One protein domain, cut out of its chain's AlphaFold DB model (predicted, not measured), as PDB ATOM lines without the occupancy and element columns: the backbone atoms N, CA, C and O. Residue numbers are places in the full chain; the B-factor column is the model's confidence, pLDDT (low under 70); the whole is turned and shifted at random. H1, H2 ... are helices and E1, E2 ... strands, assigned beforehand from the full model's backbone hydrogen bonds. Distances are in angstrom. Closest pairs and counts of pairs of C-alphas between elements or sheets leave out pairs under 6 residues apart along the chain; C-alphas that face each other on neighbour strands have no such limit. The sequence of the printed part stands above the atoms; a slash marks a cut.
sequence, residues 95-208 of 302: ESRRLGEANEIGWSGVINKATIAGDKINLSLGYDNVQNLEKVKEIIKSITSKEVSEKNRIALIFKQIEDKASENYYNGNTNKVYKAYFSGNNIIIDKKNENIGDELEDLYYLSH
ATOM      1  N   GLU A  95     210.418 236.575 392.261       88.25
ATOM      2  CA  GLU A  95     210.373 235.225 391.703       88.25
ATOM      3  C   GLU A  95     209.448 235.192 390.494       88.25
ATOM      4  O   GLU A  95     209.821 234.713 389.432       88.25
ATOM      5  N   SER A  96     208.264 235.791 390.623       90.12
ATOM      6  CA  SER A  96     207.310 235.854 389.521       90.12
ATOM      7  C   SER A  96     207.668 236.922 388.489       90.12
ATOM      8  O   SER A  96     207.034 236.983 387.448       90.12
ATOM      9  N   ARG A  97     208.645 237.799 388.755       88.44
ATOM     10  CA  ARG A  97     209.093 238.803 387.779       88.44
ATOM     11  C   ARG A  97     210.043 238.203 386.746       88.44
ATOM     12  O   ARG A  97     210.009 238.613 385.589       88.44
ATOM     13  N   ARG A  98     210.893 237.255 387.155       82.69
ATOM     14  CA  ARG A  98     211.891 236.602 386.293       82.69
ATOM     15  C   ARG A  98     211.423 235.188 385.961       82.69
ATOM     16  O   ARG A  98     211.527 234.306 386.801       82.69
ATOM     17  N   LEU A  99     210.962 234.969 384.732       79.94
ATOM     18  CA  LEU A  99     210.411 233.673 384.312       79.94
ATOM     19  C   LEU A  99     211.479 232.626 383.952       79.94
ATOM     20  O   LEU A  99     211.144 231.483 383.679       79.94
ATOM     21  N   GLY A 100     212.767 232.991 383.967       68.06
ATOM     22  CA  GLY A 100     213.865 232.076 383.628       68.06
ATOM     23  C   GLY A 100     214.022 231.802 382.127       68.06
ATOM     24  O   GLY A 100     214.926 231.068 381.741       68.06
ATOM     25  N   GLU A 101     213.195 232.424 381.288       68.31
ATOM     26  CA  GLU A 101     213.217 232.307 379.831       68.31
ATOM     27  C   GLU A 101     213.859 233.544 379.189       68.31
ATOM     28  O   GLU A 101     213.770 234.662 379.704       68.31
ATOM     29  N   ALA A 102     214.550 233.344 378.064       64.31
ATOM     30  CA  ALA A 102     215.169 234.442 377.334       64.31
ATOM     31  C   ALA A 102     214.081 235.368 376.767       64.31
ATOM     32  O   ALA A 102     213.209 234.918 376.034       64.31
ATOM     33  N   ASN A 103     214.170 236.663 377.079       65.56
ATOM     34  CA  ASN A 103     213.268 237.728 376.614       65.56
ATOM     35  C   ASN A 103     211.816 237.684 377.130       65.56
ATOM     36  O   ASN A 103     211.020 238.515 376.699       65.56
ATOM     37  N   GLU A 104     211.482 236.815 378.089       74.88
ATOM     38  CA  GLU A 104     210.186 236.849 378.779       74.88
ATOM     39  C   GLU A 104     210.340 237.337 380.224       74.88
ATOM     40  O   GLU A 104     211.166 236.852 381.005       74.88
ATOM     41  N   ILE A 105     209.508 238.301 380.605       84.44
ATOM     42  CA  ILE A 105     209.358 238.751 381.990       84.44
ATOM     43  C   ILE A 105     207.952 238.413 382.470       84.44
ATOM     44  O   ILE A 105     207.008 238.337 381.693       84.44
ATOM     45  N   GLY A 106     207.777 238.216 383.772       87.19
ATOM     46  CA  GLY A 106     206.438 237.968 384.299       87.19
ATOM     47  C   GLY A 106     205.585 239.224 384.236       87.19
ATOM     48  O   GLY A 106     204.461 239.199 383.750       87.19
ATOM     49  N   TRP A 107     206.146 240.334 384.709       88.56
ATOM     50  CA  TRP A 107     205.486 241.633 384.765       88.56
ATOM     51  C   TRP A 107     206.520 242.767 384.663       88.56
ATOM     52  O   TRP A 107     207.629 242.663 385.201       88.56
ATOM     53  N   SER A 108     206.172 243.850 383.962       85.00
ATOM     54  CA  SER A 108     207.078 244.979 383.675       85.00
ATOM     55  C   SER A 108     207.387 245.838 384.899       85.00
ATOM     56  O   SER A 108     208.536 246.243 385.097       85.00
ATOM     57  N   GLY A 109     206.378 246.092 385.734       88.31
ATOM     58  CA  GLY A 109     206.426 247.128 386.769       88.31
ATOM     59  C   GLY A 109     206.176 248.533 386.215       88.31
ATOM     60  O   GLY A 109     206.433 249.503 386.920       88.31
ATOM     61  N   VAL A 110     205.702 248.628 384.968       88.06
ATOM     62  CA  VAL A 110     205.295 249.869 384.297       88.06
ATOM     63  C   VAL A 110     203.914 249.671 383.681       88.06
ATOM     64  O   VAL A 110     203.678 248.664 383.007       88.06
ATOM     65  N   ILE A 111     203.014 250.618 383.904       88.00
ATOM     66  CA  ILE A 111     201.690 250.661 383.288       88.00
ATOM     67  C   ILE A 111     201.809 251.400 381.959       88.00
ATOM     68  O   ILE A 111     202.419 252.456 381.876       88.00
ATOM     69  N   ASN A 112     201.227 250.830 380.910       86.69
ATOM     70  CA  ASN A 112     201.172 251.472 379.598       86.69
ATOM     71  C   ASN A 112     199.869 252.247 379.404       86.69
ATOM     72  O   ASN A 112     199.846 253.327 378.825       86.69
ATOM     73  N   LYS A 113     198.752 251.663 379.847       86.62
ATOM     74  CA  LYS A 113     197.436 252.286 379.720       86.62
ATOM     75  C   LYS A 113     196.533 251.865 380.862       86.62
ATOM     76  O   LYS A 113     196.325 250.673 381.077       86.62
ATOM     77  N   ALA A 114     195.923 252.840 381.522       86.69
ATOM     78  CA  ALA A 114     194.828 252.616 382.452       86.69
ATOM     79  C   ALA A 114     193.490 252.918 381.762       86.69
ATOM     80  O   ALA A 114     193.339 253.931 381.083       86.69
ATOM     81  N   THR A 115     192.509 252.028 381.907       86.69
ATOM     82  CA  THR A 115     191.136 252.245 381.430       86.69
ATOM     83  C   THR A 115     190.159 251.967 382.561       86.69
ATOM     84  O   THR A 115     190.257 250.940 383.230       86.69
ATOM     85  N   ILE A 116     189.203 252.868 382.771       84.88
ATOM     86  CA  ILE A 116     188.166 252.713 383.795       84.88
ATOM     87  C   ILE A 116     186.949 252.043 383.152       84.88
ATOM     88  O   ILE A 116     186.427 252.529 382.151       84.88
ATOM     89  N   ALA A 117     186.499 250.932 383.730       81.69
ATOM     90  CA  ALA A 117     185.309 250.201 383.310       81.69
ATOM     91  C   ALA A 117     184.395 249.988 384.526       81.69
ATOM     92  O   ALA A 117     184.564 249.036 385.290       81.69
ATOM     93  N   GLY A 118     183.445 250.908 384.726       84.06
ATOM     94  CA  GLY A 118     182.606 250.942 385.927       84.06
ATOM     95  C   GLY A 118     183.446 251.150 387.191       84.06
ATOM     96  O   GLY A 118     184.225 252.102 387.268       84.06
ATOM     97  N   ASP A 119     183.327 250.225 388.144       84.25
ATOM     98  CA  ASP A 119     184.045 250.246 389.427       84.25
ATOM     99  C   ASP A 119     185.412 249.545 389.376       84.25
ATOM    100  O   ASP A 119     186.029 249.283 390.409       84.25
ATOM    101  N   LYS A 120     185.907 249.206 388.181       88.19
ATOM    102  CA  LYS A 120     187.202 248.546 387.990       88.19
ATOM    103  C   LYS A 120     188.129 249.415 387.153       88.19
ATOM    104  O   LYS A 120     187.702 250.077 386.206       88.19
ATOM    105  N   ILE A 121     189.414 249.368 387.481       88.81
ATOM    106  CA  ILE A 121     190.481 249.948 386.668       88.81
ATOM    107  C   ILE A 121     191.248 248.788 386.042       88.81
ATOM    108  O   ILE A 121     191.740 247.894 386.734       88.81
ATOM    109  N   ASN A 122     191.310 248.798 384.718       89.81
ATOM    110  CA  ASN A 122     192.080 247.862 383.921       89.81
ATOM    111  C   ASN A 122     193.421 248.511 383.568       89.81
ATOM    112  O   ASN A 122     193.459 249.531 382.876       89.81
ATOM    113  N   LEU A 123     194.503 247.925 384.072       89.06
ATOM    114  CA  LEU A 123     195.874 248.337 383.823       89.06
ATOM    115  C   LEU A 123     196.482 247.402 382.777       89.06
ATOM    116  O   LEU A 123     196.773 246.233 383.050       89.06
ATOM    117  N   SER A 124     196.681 247.939 381.580       86.25
ATOM    118  CA  SER A 124     197.400 247.275 380.502       86.25
ATOM    119  C   SER A 124     198.894 247.532 380.637       86.25
ATOM    120  O   SER A 124     199.335 248.665 380.849       86.25
ATOM    121  N   LEU A 125     199.675 246.468 380.473       80.00
ATOM    122  CA  LEU A 125     201.128 246.479 380.639       80.00
ATOM    123  C   LEU A 125     201.881 246.697 379.311       80.00
ATOM    124  O   LEU A 125     203.111 246.666 379.278       80.00
ATOM    125  N   GLY A 126     201.141 246.926 378.219       66.25
ATOM    126  CA  GLY A 126     201.612 247.429 376.922       66.25
ATOM    127  C   GLY A 126     202.331 246.446 376.003       66.25
ATOM    128  O   GLY A 126     202.187 246.557 374.790       66.25
ATOM    129  N   TYR A 127     203.074 245.483 376.549       66.00
ATOM    130  CA  TYR A 127     203.857 244.534 375.754       66.00
ATOM    131  C   TYR A 127     203.276 243.121 375.834       66.00
ATOM    132  O   TYR A 127     203.745 242.292 376.616       66.00
ATOM    133  N   ASP A 128     202.277 242.844 374.995       63.69
ATOM    134  CA  ASP A 128     201.552 241.563 374.978       63.69
ATOM    135  C   ASP A 128     202.425 240.342 374.653       63.69
ATOM    136  O   ASP A 128     202.092 239.233 375.052       63.69
ATOM    137  N   ASN A 129     203.583 240.545 374.016       66.31
ATOM    138  CA  ASN A 129     204.502 239.466 373.630       66.31
ATOM    139  C   ASN A 129     205.741 239.340 374.535       66.31
ATOM    140  O   ASN A 129     206.630 238.549 374.242       66.31
ATOM    141  N   VAL A 130     205.845 240.155 375.590       71.62
ATOM    142  CA  VAL A 130     207.017 240.185 376.492       71.62
ATOM    143  C   VAL A 130     206.631 239.792 377.921       71.62
ATOM    144  O   VAL A 130     207.492 239.410 378.715       71.62
ATOM    145  N   GLN A 131     205.341 239.885 378.253       78.56
ATOM    146  CA  GLN A 131     204.801 239.611 379.578       78.56
ATOM    147  C   GLN A 131     203.895 238.392 379.573       78.56
ATOM    148  O   GLN A 131     203.106 238.200 378.652       78.56
ATOM    149  N   ASN A 132     203.996 237.583 380.624       86.31
ATOM    150  CA  ASN A 132     203.196 236.375 380.756       86.31
ATOM    151  C   ASN A 132     202.588 236.275 382.156       86.31
ATOM    152  O   ASN A 132     203.103 235.582 383.037       86.31
ATOM    153  N   LEU A 133     201.465 236.972 382.358       88.06
ATOM    154  CA  LEU A 133     200.748 236.943 383.636       88.06
ATOM    155  C   LEU A 133     200.180 235.558 383.980       88.06
ATOM    156  O   LEU A 133     199.939 235.288 385.154       88.06
ATOM    157  N   GLU A 134     199.995 234.666 383.006       88.38
ATOM    158  CA  GLU A 134     199.534 233.302 383.283       88.38
ATOM    159  C   GLU A 134     200.630 232.487 383.981       88.38
ATOM    160  O   GLU A 134     200.401 231.955 385.067       88.38
ATOM    161  N   LYS A 135     201.873 232.531 383.477       88.31
ATOM    162  CA  LYS A 135     203.040 231.973 384.187       88.31
ATOM    163  C   LYS A 135     203.244 232.631 385.557       88.31
ATOM    164  O   LYS A 135     203.599 231.962 386.526       88.31
ATOM    165  N   VAL A 136     202.973 233.937 385.685       90.44
ATOM    166  CA  VAL A 136     202.996 234.625 386.992       90.44
ATOM    167  C   VAL A 136     201.998 233.994 387.967       90.44
ATOM    168  O   VAL A 136     202.356 233.788 389.129       90.44
ATOM    169  N   LYS A 137     200.772 233.661 387.530       91.50
ATOM    170  CA  LYS A 137     199.796 232.961 388.386       91.50
ATOM    171  C   LYS A 137     200.319 231.611 388.837       91.50
ATOM    172  O   LYS A 137     200.178 231.296 390.015       91.50
ATOM    173  N   GLU A 138     200.921 230.838 387.938       91.06
ATOM    174  CA  GLU A 138     201.474 229.517 388.251       91.06
ATOM    175  C   GLU A 138     202.598 229.602 389.290       91.06
ATOM    176  O   GLU A 138     202.585 228.864 390.277       91.06
ATOM    177  N   ILE A 139     203.523 230.555 389.131       91.00
ATOM    178  CA  ILE A 139     204.609 230.791 390.093       91.00
ATOM    179  C   ILE A 139     204.048 231.244 391.445       91.00
ATOM    180  O   ILE A 139     204.439 230.730 392.491       91.00
ATOM    181  N   ILE A 140     203.096 232.180 391.466       91.69
ATOM    182  CA  ILE A 140     202.493 232.623 392.731       91.69
ATOM    183  C   ILE A 140     201.709 231.478 393.388       91.69
ATOM    184  O   ILE A 140     201.755 231.331 394.611       91.69
ATOM    185  N   LYS A 141     201.030 230.635 392.605       92.25
ATOM    186  CA  LYS A 141     200.321 229.450 393.094       92.25
ATOM    187  C   LYS A 141     201.281 228.426 393.691       92.25
ATOM    188  O   LYS A 141     200.960 227.876 394.738       92.25
ATOM    189  N   SER A 142     202.448 228.198 393.090       89.69
ATOM    190  CA  SER A 142     203.441 227.264 393.638       89.69
ATOM    191  C   SER A 142     204.050 227.766 394.953       89.69
ATOM    192  O   SER A 142     204.289 226.967 395.855       89.69
ATOM    193  N   ILE A 143     204.218 229.085 395.106       86.69
ATOM    194  CA  ILE A 143     204.769 229.701 396.324       86.69
ATOM    195  C   ILE A 143     203.718 229.811 397.439       86.69
ATOM    196  O   ILE A 143     204.004 229.534 398.600       86.69
ATOM    197  N   THR A 144     202.495 230.235 397.111       85.88
ATOM    198  CA  THR A 144     201.456 230.573 398.107       85.88
ATOM    199  C   THR A 144     200.381 229.505 398.272       85.88
ATOM    200  O   THR A 144     199.491 229.652 399.111       85.88
ATOM    201  N   SER A 145     200.418 228.447 397.456       86.25
ATOM    202  CA  SER A 145     199.358 227.434 397.325       86.25
ATOM    203  C   SER A 145     197.993 227.985 396.891       86.25
ATOM    204  O   SER A 145     197.005 227.251 396.886       86.25
ATOM    205  N   LYS A 146     197.905 229.269 396.514       87.06
ATOM    206  CA  LYS A 146     196.669 229.906 396.062       87.06
ATOM    207  C   LYS A 146     196.898 230.658 394.762       87.06
ATOM    208  O   LYS A 146     197.789 231.490 394.639       87.06
ATOM    209  N   GLU A 147     196.046 230.384 393.793       89.06
ATOM    210  CA  GLU A 147     196.108 231.027 392.488       89.06
ATOM    211  C   GLU A 147     195.565 232.456 392.544       89.06
ATOM    212  O   GLU A 147     194.577 232.723 393.236       89.06
ATOM    213  N   VAL A 148     196.199 233.383 391.823       91.31
ATOM    214  CA  VAL A 148     195.739 234.776 391.763       91.31
ATOM    215  C   VAL A 148     194.429 234.851 390.985       91.31
ATOM    216  O   VAL A 148     194.364 234.498 389.811       91.31
ATOM    217  N   SER A 149     193.382 235.336 391.643       91.25
ATOM    218  CA  SER A 149     192.031 235.440 391.092       91.25
ATOM    219  C   SER A 149     191.263 236.577 391.761       91.25
ATOM    220  O   SER A 149     191.725 237.167 392.735       91.25
ATOM    221  N   GLU A 150     190.051 236.861 391.288       89.00
ATOM    222  CA  GLU A 150     189.193 237.886 391.895       89.00
ATOM    223  C   GLU A 150     188.914 237.627 393.388       89.00
ATOM    224  O   GLU A 150     188.798 238.578 394.162       89.00
ATOM    225  N   LYS A 151     188.876 236.351 393.806       88.50
ATOM    226  CA  LYS A 151     188.710 235.932 395.209       88.50
ATOM    227  C   LYS A 151     190.025 235.916 395.992       88.50
ATOM    228  O   LYS A 151     190.022 236.177 397.191       88.50
ATOM    229  N   ASN A 152     191.137 235.593 395.335       89.88
ATOM    230  CA  ASN A 152     192.461 235.526 395.949       89.88
ATOM    231  C   ASN A 152     193.386 236.551 395.293       89.88
ATOM    232  O   ASN A 152     194.120 236.255 394.350       89.88
ATOM    233  N   ARG A 153     193.285 237.780 395.788       91.75
ATOM    234  CA  ARG A 153     193.967 238.944 395.228       91.75
ATOM    235  C   ARG A 153     195.367 239.109 395.803       91.75
ATOM    236  O   ARG A 153     195.633 238.713 396.939       91.75
ATOM    237  N   ILE A 154     196.221 239.769 395.035       92.62
ATOM    238  CA  ILE A 154     197.567 240.188 395.439       92.62
ATOM    239  C   ILE A 154     197.601 241.690 395.719       92.62
ATOM    240  O   ILE A 154     196.646 242.407 395.417       92.62
ATOM    241  N   ALA A 155     198.689 242.168 396.312       92.88
ATOM    242  CA  ALA A 155     198.921 243.591 396.497       92.88
ATOM    243  C   ALA A 155     199.639 244.175 395.273       92.88
ATOM    244  O   ALA A 155     200.660 243.649 394.824       92.88
ATOM    245  N   LEU A 156     199.107 245.280 394.768       92.62
ATOM    246  CA  LEU A 156     199.750 246.177 393.824       92.62
ATOM    247  C   LEU A 156     200.041 247.485 394.558       92.62
ATOM    248  O   LEU A 156     199.153 248.071 395.178       92.62
ATOM    249  N   ILE A 157     201.301 247.898 394.531       91.31
ATOM    250  CA  ILE A 157     201.790 249.077 395.243       91.31
ATOM    251  C   ILE A 157     202.492 249.970 394.232       91.31
ATOM    252  O   ILE A 157     203.452 249.543 393.592       91.31
ATOM    253  N   PHE A 158     202.011 251.195 394.090       88.69
ATOM    254  CA  PHE A 158     202.617 252.195 393.221       88.69
ATOM    255  C   PHE A 158     203.905 252.729 393.835       88.69
ATOM    256  O   PHE A 158     204.016 252.845 395.054       88.69
ATOM    257  N   LYS A 159     204.907 253.003 393.002       86.88
ATOM    258  CA  LYS A 159     206.185 253.539 393.463       86.88
ATOM    259  C   LYS A 159     206.010 255.027 393.761       86.88
ATOM    260  O   LYS A 159     205.938 255.817 392.835       86.88
ATOM    261  N   GLN A 160     206.003 255.380 395.040       79.25
ATOM    262  CA  GLN A 160     205.789 256.745 395.521       79.25
ATOM    263  C   GLN A 160     206.701 257.019 396.723       79.25
ATOM    264  O   GLN A 160     207.200 256.083 397.355       79.25
ATOM    265  N   ILE A 161     206.919 258.296 397.036       69.06
ATOM    266  CA  ILE A 161     207.576 258.709 398.283       69.06
ATOM    267  C   ILE A 161     206.539 258.619 399.406       69.06
ATOM    268  O   ILE A 161     205.393 259.011 399.205       69.06
ATOM    269  N   GLU A 162     206.924 258.075 400.561       69.00
ATOM    270  CA  GLU A 162     206.007 257.851 401.679       69.00
ATOM    271  C   GLU A 162     206.630 258.291 403.006       69.00
ATOM    272  O   GLU A 162     207.738 257.867 403.336       69.00
ATOM    273  N   ASP A 163     205.905 259.110 403.770       64.00
ATOM    274  CA  ASP A 163     206.308 259.608 405.089       64.00
ATOM    275  C   ASP A 163     205.737 258.759 406.241       64.00
ATOM    276  O   ASP A 163     206.381 258.630 407.281       64.00
ATOM    277  N   LYS A 164     204.577 258.110 406.044       78.56
ATOM    278  CA  LYS A 164     203.878 257.300 407.065       78.56
ATOM    279  C   LYS A 164     203.554 255.878 406.610       78.56
ATOM    280  O   LYS A 164     202.396 255.485 406.426       78.56
ATOM    281  N   ALA A 165     204.591 255.060 406.455       84.88
ATOM    282  CA  ALA A 165     204.465 253.690 405.961       84.88
ATOM    283  C   ALA A 165     203.529 252.808 406.817       84.88
ATOM    284  O   ALA A 165     202.794 251.972 406.282       84.88
ATOM    285  N   SER A 166     203.527 252.977 408.144       85.38
ATOM    286  CA  SER A 166     202.693 252.173 409.045       85.38
ATOM    287  C   SER A 166     201.191 252.422 408.864       85.38
ATOM    288  O   SER A 166     200.413 251.464 408.796       85.38
ATOM    289  N   GLU A 167     200.779 253.680 408.717       84.25
ATOM    290  CA  GLU A 167     199.388 254.064 408.458       84.25
ATOM    291  C   GLU A 167     198.949 253.614 407.059       84.25
ATOM    292  O   GLU A 167     197.927 252.936 406.926       84.25
ATOM    293  N   ASN A 168     199.769 253.896 406.042       85.19
ATOM    294  CA  ASN A 168     199.391 253.761 404.633       85.19
ATOM    295  C   ASN A 168     199.413 252.322 404.097       85.19
ATOM    296  O   ASN A 168     198.715 252.016 403.122       85.19
ATOM    297  N   TYR A 169     200.165 251.421 404.739       87.44
ATOM    298  CA  TYR A 169     200.300 250.027 404.298       87.44
ATOM    299  C   TYR A 169     199.804 248.979 405.306       87.44
ATOM    300  O   TYR A 169     199.515 247.857 404.886       87.44
ATOM    301  N   TYR A 170     199.650 249.299 406.601       88.31
ATOM    302  CA  TYR A 170     199.391 248.276 407.629       88.31
ATOM    303  C   TYR A 170     198.187 248.532 408.543       88.31
ATOM    304  O   TYR A 170     197.340 247.646 408.675       88.31
ATOM    305  N   ASN A 171     198.097 249.702 409.184       82.31
ATOM    306  CA  ASN A 171     197.208 249.966 410.331       82.31
ATOM    307  C   ASN A 171     195.725 250.214 409.961       82.31
ATOM    308  O   ASN A 171     195.026 250.986 410.610       82.31
ATOM    309  N   GLY A 172     195.213 249.528 408.936       65.38
ATOM    310  CA  GLY A 172     193.794 249.532 408.561       65.38
ATOM    311  C   GLY A 172     193.397 250.584 407.525       65.38
ATOM    312  O   GLY A 172     192.451 250.338 406.783       65.38
ATOM    313  N   ASN A 173     194.160 251.672 407.380       64.88
ATOM    314  CA  ASN A 173     193.996 252.659 406.308       64.88
ATOM    315  C   ASN A 173     194.912 252.328 405.115       64.88
ATOM    316  O   ASN A 173     195.765 253.116 404.713       64.88
ATOM    317  N   THR A 174     194.785 251.109 404.575       69.88
ATOM    318  CA  THR A 174     195.656 250.585 403.503       69.88
ATOM    319  C   THR A 174     195.297 251.144 402.126       69.88
ATOM    320  O   THR A 174     195.084 250.413 401.152       69.88
ATOM    321  N   ASN A 175     195.188 252.464 402.039       74.19
ATOM    322  CA  ASN A 175     194.749 253.174 400.842       74.19
ATOM    323  C   ASN A 175     195.783 253.053 399.725       74.19
ATOM    324  O   ASN A 175     195.421 252.942 398.559       74.19
ATOM    325  N   LYS A 176     197.062 252.907 400.083       83.00
ATOM    326  CA  LYS A 176     198.166 252.735 399.133       83.00
ATOM    327  C   LYS A 176     198.416 251.275 398.720       83.00
ATOM    328  O   LYS A 176     199.323 251.005 397.933       83.00
ATOM    329  N   VAL A 177     197.614 250.324 399.219       88.38
ATOM    330  CA  VAL A 177     197.659 248.902 398.828       88.38
ATOM    331  C   VAL A 177     196.448 248.561 397.967       88.38
ATOM    332  O   VAL A 177     195.340 248.327 398.461       88.38
ATOM    333  N   TYR A 178     196.668 248.448 396.661       88.62
ATOM    334  CA  TYR A 178     195.621 248.068 395.722       88.62
ATOM    335  C   TYR A 178     195.494 246.547 395.670       88.62
ATOM    336  O   TYR A 178     196.469 245.827 395.463       88.62
ATOM    337  N   LYS A 179     194.278 246.028 395.863       91.00
ATOM    338  CA  LYS A 179     194.011 244.590 395.734       91.00
ATOM    339  C   LYS A 179     193.791 244.259 394.264       91.00
ATOM    340  O   LYS A 179     192.754 244.617 393.712       91.00
ATOM    341  N   ALA A 180     194.744 243.553 393.669       92.19
ATOM    342  CA  ALA A 180     194.789 243.267 392.244       92.19
ATOM    343  C   ALA A 180     194.571 241.782 391.925       92.19
ATOM    344  O   ALA A 180     194.923 240.899 392.711       92.19
ATOM    345  N   TYR A 181     194.034 241.507 390.740       93.31
ATOM    346  CA  TYR A 181     194.023 240.180 390.120       93.31
ATOM    347  C   TYR A 181     194.321 240.293 388.621       93.31
ATOM    348  O   TYR A 181     194.326 241.391 388.070       93.31
ATOM    349  N   PHE A 182     194.582 239.171 387.951       91.94
ATOM    350  CA  PHE A 182     194.921 239.173 386.526       91.94
ATOM    351  C   PHE A 182     193.757 238.692 385.663       91.94
ATOM    352  O   PHE A 182     193.086 237.714 385.999       91.94
ATOM    353  N   SER A 183     193.549 239.355 384.528       88.81
ATOM    354  CA  SER A 183     192.579 238.967 383.504       88.81
ATOM    355  C   SER A 183     193.234 239.084 382.130       88.81
ATOM    356  O   SER A 183     193.518 240.186 381.658       88.81
ATOM    357  N   GLY A 184     193.542 237.938 381.515       86.06
ATOM    358  CA  GLY A 184     194.456 237.894 380.372       86.06
ATOM    359  C   GLY A 184     195.814 238.494 380.748       86.06
ATOM    360  O   GLY A 184     196.350 238.186 381.812       86.06
ATOM    361  N   ASN A 185     196.324 239.397 379.911       86.38
ATOM    362  CA  ASN A 185     197.573 240.121 380.158       86.38
ATOM    363  C   ASN A 185     197.380 241.478 380.871       86.38
ATOM    364  O   ASN A 185     198.264 242.331 380.869       86.38
ATOM    365  N   ASN A 186     196.212 241.692 381.478       88.69
ATOM    366  CA  ASN A 186     195.900 242.914 382.204       88.69
ATOM    367  C   ASN A 186     195.838 242.678 383.712       88.69
ATOM    368  O   ASN A 186     195.422 241.613 384.184       88.69
ATOM    369  N   ILE A 187     196.167 243.723 384.465       91.50
ATOM    370  CA  ILE A 187     195.969 243.768 385.909       91.50
ATOM    371  C   ILE A 187     194.687 244.537 386.195       91.50
ATOM    372  O   ILE A 187     194.510 245.666 385.749       91.50
ATOM    373  N   ILE A 188     193.791 243.922 386.955       92.19
ATOM    374  CA  ILE A 188     192.524 244.523 387.348       92.19
ATOM    375  C   ILE A 188     192.585 244.882 388.826       92.19
ATOM    376  O   ILE A 188     192.899 244.030 389.664       92.19
ATOM    377  N   ILE A 189     192.259 246.132 389.140       90.81
ATOM    378  CA  ILE A 189     192.093 246.632 390.507       90.81
ATOM    379  C   ILE A 189     190.683 247.198 390.677       90.81
ATOM    380  O   ILE A 189     190.083 247.699 389.723       90.81
ATOM    381  N   ASP A 190     190.161 247.137 391.897       84.88
ATOM    382  CA  ASP A 190     188.908 247.817 392.219       84.88
ATOM    383  C   ASP A 190     189.170 249.314 392.397       84.88
ATOM    384  O   ASP A 190     190.125 249.723 393.066       84.88
ATOM    385  N   LYS A 191     188.283 250.131 391.837       73.31
ATOM    386  CA  LYS A 191     188.234 251.566 392.086       73.31
ATOM    387  C   LYS A 191     187.712 251.775 393.508       73.31
ATOM    388  O   LYS A 191     186.511 251.733 393.755       73.31
ATOM    389  N   LYS A 192     188.611 251.978 394.471       64.69
ATOM    390  CA  LYS A 192     188.209 252.431 395.807       64.69
ATOM    391  C   LYS A 192     187.789 253.901 395.732       64.69
ATOM    392  O   LYS A 192     188.573 254.737 395.292       64.69
ATOM    393  N   ASN A 193     186.588 254.219 396.218       50.22
ATOM    394  CA  ASN A 193     186.099 255.602 396.319       50.22
ATOM    395  C   ASN A 193     186.962 256.489 397.243       50.22
ATOM    396  O   ASN A 193     186.918 257.707 397.132       50.22
ATOM    397  N   GLU A 194     187.770 255.892 398.121       51.31
ATOM    398  CA  GLU A 194     188.645 256.599 399.069       51.31
ATOM    399  C   GLU A 194     189.958 257.108 398.440       51.31
ATOM    400  O   GLU A 194     190.603 257.975 399.017       51.31
ATOM    401  N   ASN A 195     190.322 256.637 397.239       56.38
ATOM    402  CA  ASN A 195     191.584 256.980 396.561       56.38
ATOM    403  C   ASN A 195     191.383 257.917 395.355       56.38
ATOM    404  O   ASN A 195     192.253 258.021 394.498       56.38
ATOM    405  N   ILE A 196     190.224 258.574 395.239       50.44
ATOM    406  CA  ILE A 196     189.865 259.389 394.060       50.44
ATOM    407  C   ILE A 196     190.825 260.581 393.842       50.44
ATOM    408  O   ILE A 196     190.888 261.103 392.733       50.44
ATOM    409  N   GLY A 197     191.587 260.986 394.866       54.38
ATOM    410  CA  GLY A 197     192.616 262.029 394.773       54.38
ATOM    411  C   GLY A 197     194.053 261.534 394.561       54.38
ATOM    412  O   GLY A 197     194.939 262.368 394.429       54.38
ATOM    413  N   ASP A 198     194.298 260.220 394.546       61.41
ATOM    414  CA  ASP A 198     195.641 259.677 394.328       61.41
ATOM    415  C   ASP A 198     195.946 259.622 392.826       61.41
ATOM    416  O   ASP A 198     195.294 258.890 392.075       61.41
ATOM    417  N   GLU A 199     196.962 260.364 392.387       65.56
ATOM    418  CA  GLU A 199     197.537 260.169 391.057       65.56
ATOM    419  C   GLU A 199     198.206 258.790 391.012       65.56
ATOM    420  O   GLU A 199     199.074 258.461 391.824       65.56
ATOM    421  N   LEU A 200     197.743 257.936 390.096       72.81
ATOM    422  CA  LEU A 200     198.356 256.631 389.886       72.81
ATOM    423  C   LEU A 200     199.664 256.833 389.130       72.81
ATOM    424  O   LEU A 200     199.657 257.251 387.976       72.81
ATOM    425  N   GLU A 201     200.768 256.495 389.782       80.94
ATOM    426  CA  GLU A 201     202.083 256.468 389.154       80.94
ATOM    427  C   GLU A 201     202.146 255.392 388.063       80.94
ATOM    428  O   GLU A 201     201.535 254.325 388.165       80.94
ATOM    429  N   ASP A 202     202.963 255.609 387.036       83.88
ATOM    430  CA  ASP A 202     203.151 254.592 385.996       83.88
ATOM    431  C   ASP A 202     203.937 253.383 386.522       83.88
ATOM    432  O   ASP A 202     203.820 252.267 386.009       83.88
ATOM    433  N   LEU A 203     204.753 253.583 387.560       90.06
ATOM    434  CA  LEU A 203     205.606 252.553 388.141       90.06
ATOM    435  C   LEU A 203     204.916 251.839 389.302       90.06
ATOM    436  O   LEU A 203     204.433 252.463 390.246       90.06
ATOM    437  N   TYR A 204     204.964 250.509 389.290       91.19
ATOM    438  CA  TYR A 204     204.352 249.688 390.331       91.19
ATOM    439  C   TYR A 204     205.194 248.469 390.711       91.19
ATOM    440  O   TYR A 204     206.077 248.001 389.985       91.19
ATOM    441  N   TYR A 205     204.862 247.914 391.869       93.12
ATOM    442  CA  TYR A 205     205.359 246.658 392.394       93.12
ATOM    443  C   TYR A 205     204.200 245.690 392.620       93.12
ATOM    444  O   TYR A 205     203.144 246.073 393.127       93.12
ATOM    445  N   LEU A 206     204.416 244.413 392.299       93.44
ATOM    446  CA  LEU A 206     203.556 243.327 392.761       93.44
ATOM    447  C   LEU A 206     204.115 242.712 394.030       93.44
ATOM    448  O   LEU A 206     205.320 242.475 394.132       93.44
ATOM    449  N   SER A 207     203.225 242.390 394.959       94.44
ATOM    450  CA  SER A 207     203.545 241.677 396.183       94.44
ATOM    451  C   SER A 207     202.477 240.629 396.480       94.44
ATOM    452  O   SER A 207     201.283 240.922 396.535       94.44
ATOM    453  N   HIS A 208     202.913 239.387 396.672       92.06
ATOM    454  CA  HIS A 208     202.043 238.293 397.105       92.06
ATOM    455  C   HIS A 208     202.181 238.016 398.614       92.06
ATOM    456  O   HIS A 208     201.267 237.448 399.215       92.06
TER     457      HIS A 208
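This is residues 95 to 208 of the 302 residues of an uncharacterized protein of Campylobacter hyointestinalis subsp. hyointestinalis (UniProt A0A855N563). One antiparallel sheet of six strands, strongly twisted and curled, forms the body; H1 packs over one face near E4 and E3, and H2 lies off the sheet. The 114 printed residues hold E1, E2, H1, E3, H2, E4, E5 and E6 in chain order; the sheet runs E1 E2 E5 E4 E3 E6. The class is mixed, helices and strands, with 47 residues in named elements, under half. The whole is compact, radius of gyration of the C-alphas 14.1 A, spanning 38 by 28 by 27 A.

Pass residues 95 to 112, which have no named element, and find C-alpha 113 at (197.436, 252.286, 379.720), where E1 begins, residues 113 to 117. E2 is 120 to 124. H1, 133 to 144, runs 15.8 A. Then come E3, 154 to 158, H2, 165 to 169, E4, 178 to 183, 15.5 A long, and E5, 186 to 190. E6, 204 to 207, ends at (203.545, 241.677, 396.183).

Look for hairpin E1 and E2 at N 115 and O 122, 2.8 A; E2 and E5 at N 123 and O 187, 2.8 A; hairpin E4 and E5 at N 188 and O 181, 2.8 A; E4 and E3 at N 156 and O 178, 2.8 A; E3 and E6 at N 205 and O 157, 2.8 A. E4 is staggered: residues 178 to 180 pair with E3, 180 to 183 with E5. E1 and E6 are edge strands. H1 is on the sheet, height 10.1 A, only just over E4 and E3, with 3 of its C-alphas falling on each; on the local plane it runs across the strands, 63 degrees to E3. Its closest C-alpha pair with E4 is Leu 133 and Phe 182, 6.9 A. H2 is not on the sheet, with 2 pairs of C-alphas within 10 A. In H1 and H2 every O i to N i+4 pair is within hydrogen-bond range.

The farthest C-alphas, of Ala 102 and Glu 194, are 40.8 A apart. The printed part has no cut; E5 to E6 is a long link of 13 residues. Look for pLDDT under 70 at 100 to 103, 126 to 129, 161 to 163, 172 to 174 and 192 to 199.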